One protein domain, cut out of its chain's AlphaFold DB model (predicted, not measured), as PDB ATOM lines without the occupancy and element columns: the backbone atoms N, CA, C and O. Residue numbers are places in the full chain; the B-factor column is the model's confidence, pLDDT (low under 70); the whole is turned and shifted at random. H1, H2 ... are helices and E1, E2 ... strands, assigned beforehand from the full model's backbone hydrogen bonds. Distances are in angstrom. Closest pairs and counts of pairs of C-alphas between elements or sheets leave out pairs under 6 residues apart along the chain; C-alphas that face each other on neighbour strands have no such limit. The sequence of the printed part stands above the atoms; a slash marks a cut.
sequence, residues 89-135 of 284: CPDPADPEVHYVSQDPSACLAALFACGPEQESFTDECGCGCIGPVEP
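This is residues 89 to 135 of the 284 residues of an uncharacterized protein of Polyangiaceae bacterium (UniProt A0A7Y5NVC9). Look first for a small antiparallel sheet of three short strands, E3 in the middle between E1 and E2, with the one-turn helix H1 near one end. The long loop of residues 108 to 118 arches back from H1 over one face of the sheet, while the opening stretch, residues 89 to 96, folds over the opposite face. The printed part has 47 residues, with one named helix and three named strands in the order E1, H1, E2, E3, and the sheet order is E1, E3, E2. The class is mixed, helices and strands, though the named elements hold 19 of the 47 residues, under half. The whole is compact, with a radius of gyration of the C-alphas of 10.0 A and spans of 29 by 21 by 12 A.

Begin at the inner strand E3, residues 126 to 130. Beside it is the edge strand E2, residues 119 to 123, antiparallel at 163 degrees, and the two form a hairpin. Check N 119 and O 130, 2.7 A apart, and N 128 and O 121, 3.0 A apart, both within hydrogen-bond range. The other edge strand is E1, residues 97 to 101, antiparallel to E3 at 149 degrees. Here look for N 98 and O 129, 2.8 A apart, and N 129 and O 98, 2.9 A apart, both within hydrogen-bond range. H1, residues 104 to 107, is on the sheet at a height over the sheet of 4.6 A. It is over none of the strands, but only just: 2 of its 4 C-alphas fall on E3. Its closest C-alphas to E3 are those of Pro 104 and Gly 126, 4.4 A apart. H1 is too short for any O i to N i+4 pair, and its one O i to N i+3 pair is within hydrogen-bond range.

Find C-alpha 97 at (135.324, -46.335, 46.528); from there E1 runs 11.6 A to C-alpha 101. H1 begins at C-alpha 104, at (126.188, -59.315, 47.012), and measures 5.0 A from first to last C-alpha. E2 runs 12.8 A from Glu 119 to Asp 123. E3 runs 12.2 A from Gly 126 to C-alpha 130 at (131.585, -44.130, 44.889).

The two C-alphas farthest apart are those of Ser 105 and Pro 135, 29.4 A. The printed part has no cut. The link from H1 to E2, 11 residues, is long; those from E1 to H1 and from E2 to E3 are tight. The mean pLDDT of the printed part is 92.0, and no printed residue is under 70.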
ATOM      1  N   CYS A  89     133.501 -53.937  38.150       94.62
ATOM      2  CA  CYS A  89     133.558 -53.658  39.579       94.62
ATOM      3  C   CYS A  89     134.360 -52.380  39.857       94.62
ATOM      4  O   CYS A  89     135.428 -52.209  39.254       94.62
ATOM      5  N   PRO A  90     133.898 -51.525  40.782       94.44
ATOM      6  CA  PRO A  90     134.723 -50.465  41.350       94.44
ATOM      7  C   PRO A  90     136.035 -51.028  41.920       94.44
ATOM      8  O   PRO A  90     136.062 -52.136  42.457       94.44
ATOM      9  N   ASP A  91     137.137 -50.297  41.763       89.88
ATOM     10  CA  ASP A  91     138.433 -50.726  42.291       89.88
ATOM     11  C   ASP A  91     138.459 -50.481  43.808       89.88
ATOM     12  O   ASP A  91     138.344 -49.331  44.224       89.88
ATOM     13  N   PRO A  92     138.599 -51.511  44.663       87.06
ATOM     14  CA  PRO A  92     138.665 -51.314  46.110       87.06
ATOM     15  C   PRO A  92     139.919 -50.552  46.569       87.06
ATOM     16  O   PRO A  92     139.975 -50.148  47.727       87.06
ATOM     17  N   ALA A  93     140.928 -50.385  45.705       82.88
ATOM     18  CA  ALA A  93     142.094 -49.551  45.982       82.88
ATOM     19  C   ALA A  93     141.878 -48.065  45.632       82.88
ATOM     20  O   ALA A  93     142.728 -47.236  45.962       82.88
ATOM     21  N   ASP A  94     140.776 -47.720  44.961       89.44
ATOM     22  CA  ASP A  94     140.416 -46.332  44.683       89.44
ATOM     23  C   ASP A  94     139.900 -45.669  45.977       89.44
ATOM     24  O   ASP A  94     138.922 -46.152  46.553       89.44
ATOM     25  N   PRO A  95     140.528 -44.579  46.463       84.56
ATOM     26  CA  PRO A  95     140.106 -43.899  47.686       84.56
ATOM     27  C   PRO A  95     138.712 -43.264  47.594       84.56
ATOM     28  O   PRO A  95     138.191 -42.844  48.622       84.56
ATOM     29  N   GLU A  96     138.117 -43.167  46.403       93.62
ATOM     30  CA  GLU A  96     136.729 -42.732  46.223       93.62
ATOM     31  C   GLU A  96     135.726 -43.897  46.329       93.62
ATOM     32  O   GLU A  96     134.518 -43.673  46.272       93.62
ATOM     33  N   VAL A  97     136.181 -45.146  46.476       94.38
ATOM     34  CA  VAL A  97     135.324 -46.335  46.528       94.38
ATOM     35  C   VAL A  97     135.257 -46.892  47.949       94.38
ATOM     36  O   VAL A  97     136.220 -47.420  48.497       94.38
ATOM     37  N   HIS A  98     134.056 -46.875  48.525       93.06
ATOM     38  CA  HIS A  98     133.790 -47.388  49.867       93.06
ATOM     39  C   HIS A  98     132.803 -48.541  49.820       93.06
ATOM     40  O   HIS A  98     131.593 -48.342  49.690       93.06
ATOM     41  N   TYR A  99     133.313 -49.759  49.969       94.44
ATOM     42  CA  TYR A  99     132.479 -50.949  50.088       94.44
ATOM     43  C   TYR A  99     131.836 -51.036  51.475       94.44
ATOM     44  O   TYR A  99     132.518 -51.063  52.496       94.44
ATOM     45  N   VAL A 100     130.511 -51.170  51.503       95.38
ATOM     46  CA  VAL A 100     129.762 -51.601  52.695       95.38
ATOM     47  C   VAL A 100     129.887 -53.115  52.857       95.38
ATOM     48  O   VAL A 100     130.031 -53.627  53.966       95.38
ATOM     49  N   SER A 101     129.839 -53.850  51.744       94.62
ATOM     50  CA  SER A 101     130.130 -55.279  51.698       94.62
ATOM     51  C   SER A 101     130.529 -55.695  50.286       94.62
ATOM     52  O   SER A 101     129.952 -55.215  49.314       94.62
ATOM     53  N   GLN A 102     131.483 -56.617  50.178       93.12
ATOM     54  CA  GLN A 102     131.851 -57.270  48.915       93.12
ATOM     55  C   GLN A 102     131.028 -58.549  48.652       93.12
ATOM     56  O   GLN A 102     131.205 -59.189  47.622       93.12
ATOM     57  N   ASP A 103     130.130 -58.947  49.568       94.12
ATOM     58  CA  ASP A 103     129.188 -60.053  49.352       94.12
ATOM     59  C   ASP A 103     127.841 -59.504  48.838       94.12
ATOM     60  O   ASP A 103     127.088 -58.899  49.615       94.12
ATOM     61  N   PRO A 104     127.465 -59.763  47.570       94.31
ATOM     62  CA  PRO A 104     126.188 -59.315  47.012       94.31
ATOM     63  C   PRO A 104     124.969 -59.803  47.806       94.31
ATOM     64  O   PRO A 104     123.923 -59.151  47.817       94.31
ATOM     65  N   SER A 105     125.082 -60.941  48.499       94.62
ATOM     66  CA  SER A 105     124.000 -61.482  49.328       94.62
ATOM     67  C   SER A 105     123.814 -60.670  50.610       94.62
ATOM     68  O   SER A 105     122.677 -60.430  51.022       94.62
ATOM     69  N   ALA A 106     124.910 -60.212  51.222       95.06
ATOM     70  CA  ALA A 106     124.881 -59.327  52.383       95.06
ATOM     71  C   ALA A 106     124.316 -57.945  52.018       95.06
ATOM     72  O   ALA A 106     123.549 -57.363  52.789       95.06
ATOM     73  N   CYS A 107     124.599 -57.465  50.807       96.44
ATOM     74  CA  CYS A 107     124.104 -56.190  50.292       96.44
ATOM     75  C   CYS A 107     122.583 -56.095  50.181       96.44
ATOM     76  O   CYS A 107     122.017 -55.030  50.399       96.44
ATOM     77  N   LEU A 108     121.899 -57.210  49.910       93.44
ATOM     78  CA  LEU A 108     120.433 -57.244  49.887       93.44
ATOM     79  C   LEU A 108     119.805 -57.007  51.270       93.44
ATOM     80  O   LEU A 108     118.640 -56.615  51.353       93.44
ATOM     81  N   ALA A 109     120.550 -57.279  52.345       93.31
ATOM     82  CA  ALA A 109     120.109 -57.079  53.722       93.31
ATOM     83  C   ALA A 109     120.645 -55.776  54.339       93.31
ATOM     84  O   ALA A 109     120.107 -55.319  55.350       93.31
ATOM     85  N   ALA A 110     121.688 -55.185  53.753       91.81
ATOM     86  CA  ALA A 110     122.287 -53.950  54.228       91.81
ATOM     87  C   ALA A 110     121.401 -52.745  53.875       91.81
ATOM     88  O   ALA A 110     121.059 -52.510  52.718       91.81
ATOM     89  N   LEU A 111     121.047 -51.953  54.887       92.56
ATOM     90  CA  LEU A 111     120.482 -50.620  54.696       92.56
ATOM     91  C   LEU A 111     121.620 -49.618  54.855       92.56
ATOM     92  O   LEU A 111     122.085 -49.396  55.970       92.56
ATOM     93  N   PHE A 112     122.059 -49.030  53.747       92.44
ATOM     94  CA  PHE A 112     123.073 -47.982  53.735       92.44
ATOM     95  C   PHE A 112     122.582 -46.776  52.933       92.44
ATOM     96  O   PHE A 112     121.671 -46.879  52.109       92.44
ATOM     97  N   ALA A 113     123.174 -45.623  53.218       93.44
ATOM     98  CA  ALA A 113     122.979 -44.390  52.477       93.44
ATOM     99  C   ALA A 113     124.358 -43.782  52.229       93.44
ATOM    100  O   ALA A 113     125.200 -43.801  53.125       93.44
ATOM    101  N   CYS A 114     124.571 -43.280  51.018       94.44
ATOM    102  CA  CYS A 114     125.798 -42.586  50.656       94.44
ATOM    103  C   CYS A 114     125.693 -41.094  50.985       94.44
ATOM    104  O   CYS A 114     124.584 -40.570  51.152       94.44
ATOM    105  N   GLY A 115     126.846 -40.426  51.078       88.38
ATOM    106  CA  GLY A 115     126.908 -38.969  51.194       88.38
ATOM    107  C   GLY A 115     126.238 -38.258  50.005       88.38
ATOM    108  O   GLY A 115     125.991 -38.879  48.969       88.38
ATOM    109  N   PRO A 116     125.922 -36.959  50.125       86.12
ATOM    110  CA  PRO A 116     125.199 -36.201  49.100       86.12
ATOM    111  C   PRO A 116     125.932 -36.119  47.749       86.12
ATOM    112  O   PRO A 116     125.270 -35.969  46.721       86.12
ATOM    113  N   GLU A 117     127.261 -36.240  47.742       90.94
ATOM    114  CA  GLU A 117     128.099 -36.246  46.531       90.94
ATOM    115  C   GLU A 117     128.567 -37.647  46.110       90.94
ATOM    116  O   GLU A 117     129.323 -37.790  45.151       90.94
ATOM    117  N   GLN A 118     128.109 -38.689  46.804       95.00
ATOM    118  CA  GLN A 118     128.475 -40.070  46.519       95.00
ATOM    119  C   GLN A 118     127.353 -40.803  45.772       95.00
ATOM    120  O   GLN A 118     126.171 -40.722  46.115       95.00
ATOM    121  N   GLU A 119     127.732 -41.591  44.773       96.06
ATOM    122  CA  GLU A 119     126.847 -42.486  44.041       96.06
ATOM    123  C   GLU A 119     126.837 -43.872  44.694       96.06
ATOM    124  O   GLU A 119     127.867 -44.529  44.830       96.06
ATOM    125  N   SER A 120     125.661 -44.352  45.099       96.31
ATOM    126  CA  SER A 120     125.525 -45.722  45.596       96.31
ATOM    127  C   SER A 120     125.648 -46.729  44.456       96.31
ATOM    128  O   SER A 120     124.961 -46.579  43.439       96.31
ATOM    129  N   PHE A 121     126.391 -47.810  44.669       96.25
ATOM    130  CA  PHE A 121     126.384 -48.974  43.785       96.25
ATOM    131  C   PHE A 121     125.939 -50.226  44.539       96.25
ATOM    132  O   PHE A 121     126.207 -50.385  45.730       96.25
ATOM    133  N   THR A 122     125.250 -51.107  43.817       96.75
ATOM    134  CA  THR A 122     124.884 -52.454  44.258       96.75
ATOM    135  C   THR A 122     124.887 -53.356  43.030       96.75
ATOM    136  O   THR A 122     123.992 -53.263  42.187       96.75
ATOM    137  N   ASP A 123     125.888 -54.216  42.915       94.56
ATOM    138  CA  ASP A 123     126.115 -55.079  41.758       94.56
ATOM    139  C   ASP A 123     126.633 -56.467  42.186       94.56
ATOM    140  O   ASP A 123     126.500 -56.881  43.339       94.56
ATOM    141  N   GLU A 124     127.157 -57.243  41.236       94.50
ATOM    142  CA  GLU A 124     127.723 -58.571  41.508       94.50
ATOM    143  C   GLU A 124     129.047 -58.534  42.286       94.50
ATOM    144  O   GLU A 124     129.503 -59.574  42.759       94.50
ATOM    145  N   CYS A 125     129.639 -57.351  42.438       94.81
ATOM    146  CA  CYS A 125     130.880 -57.105  43.157       94.81
ATOM    147  C   CYS A 125     130.626 -56.709  44.617       94.81
ATOM    148  O   CYS A 125     131.557 -56.706  45.420       94.81
ATOM    149  N   GLY A 126     129.384 -56.357  44.962       95.62
ATOM    150  CA  GLY A 126     128.981 -55.968  46.305       95.62
ATOM    151  C   GLY A 126     128.122 -54.710  46.304       95.62
ATOM    152  O   GLY A 126     127.301 -54.485  45.416       95.62
ATOM    153  N   CYS A 127     128.278 -53.905  47.343       97.38
ATOM    154  CA  CYS A 127     127.561 -52.654  47.509       97.38
ATOM    155  C   CYS A 127     128.392 -51.654  48.290       97.38
ATOM    156  O   CYS A 127     129.171 -52.017  49.179       97.38
ATOM    157  N   GLY A 128     128.176 -50.384  47.984       96.56
ATOM    158  CA  GLY A 128     128.936 -49.303  48.572       96.56
ATOM    159  C   GLY A 128     128.602 -47.949  47.972       96.56
ATOM    160  O   GLY A 128     127.556 -47.760  47.348       96.56
ATOM    161  N   CYS A 129     129.521 -47.019  48.171       97.31
ATOM    162  CA  CYS A 129     129.442 -45.645  47.707       97.31
ATOM    163  C   CYS A 129     130.690 -45.320  46.880       97.31
ATOM    164  O   CYS A 129     131.789 -45.719  47.263       97.31
ATOM    165  N   ILE A 130     130.511 -44.631  45.755       96.25
ATOM    166  CA  ILE A 130     131.585 -44.130  44.889       96.25
ATOM    167  C   ILE A 130     131.508 -42.611  44.876       96.25
ATOM    168  O   ILE A 130     130.440 -42.049  44.639       96.25
ATOM    169  N   GLY A 131     132.630 -41.946  45.091       93.25
ATOM    170  CA  GLY A 131     132.754 -40.499  45.030       93.25
ATOM    171  C   GLY A 131     133.580 -39.961  46.191       93.25
ATOM    172  O   GLY A 131     133.981 -40.719  47.078       93.25
ATOM    173  N   PRO A 132     133.821 -38.644  46.212       87.38
ATOM    174  CA  PRO A 132     134.587 -38.028  47.278       87.38
ATOM    175  C   PRO A 132     133.927 -38.334  48.624       87.38
ATOM    176  O   PRO A 132     132.719 -38.170  48.806       87.38
ATOM    177  N   VAL A 133     134.722 -38.817  49.574       79.00
ATOM    178  CA  VAL A 133     134.299 -38.868  50.973       79.00
ATOM    179  C   VAL A 133     134.241 -37.431  51.442       79.00
ATOM    180  O   VAL A 133     135.272 -36.753  51.455       79.00
ATOM    181  N   GLU A 134     133.049 -36.952  51.805       73.94
ATOM    182  CA  GLU A 134     132.973 -35.718  52.582       73.94
ATOM    183  C   GLU A 134     133.883 -35.905  53.796       73.94
ATOM    184  O   GLU A 134     133.764 -36.934  54.466       73.94
ATOM    185  N   PRO A 135     134.839 -34.993  54.041       71.19
ATOM    186  CA  PRO A 135     135.797 -35.163  55.116       71.19
ATOM    187  C   PRO A 135     135.020 -35.343  56.413       71.19
ATOM    188  O   PRO A 135     134.402 -34.404  56.913       71.19
TER     189      PRO A 135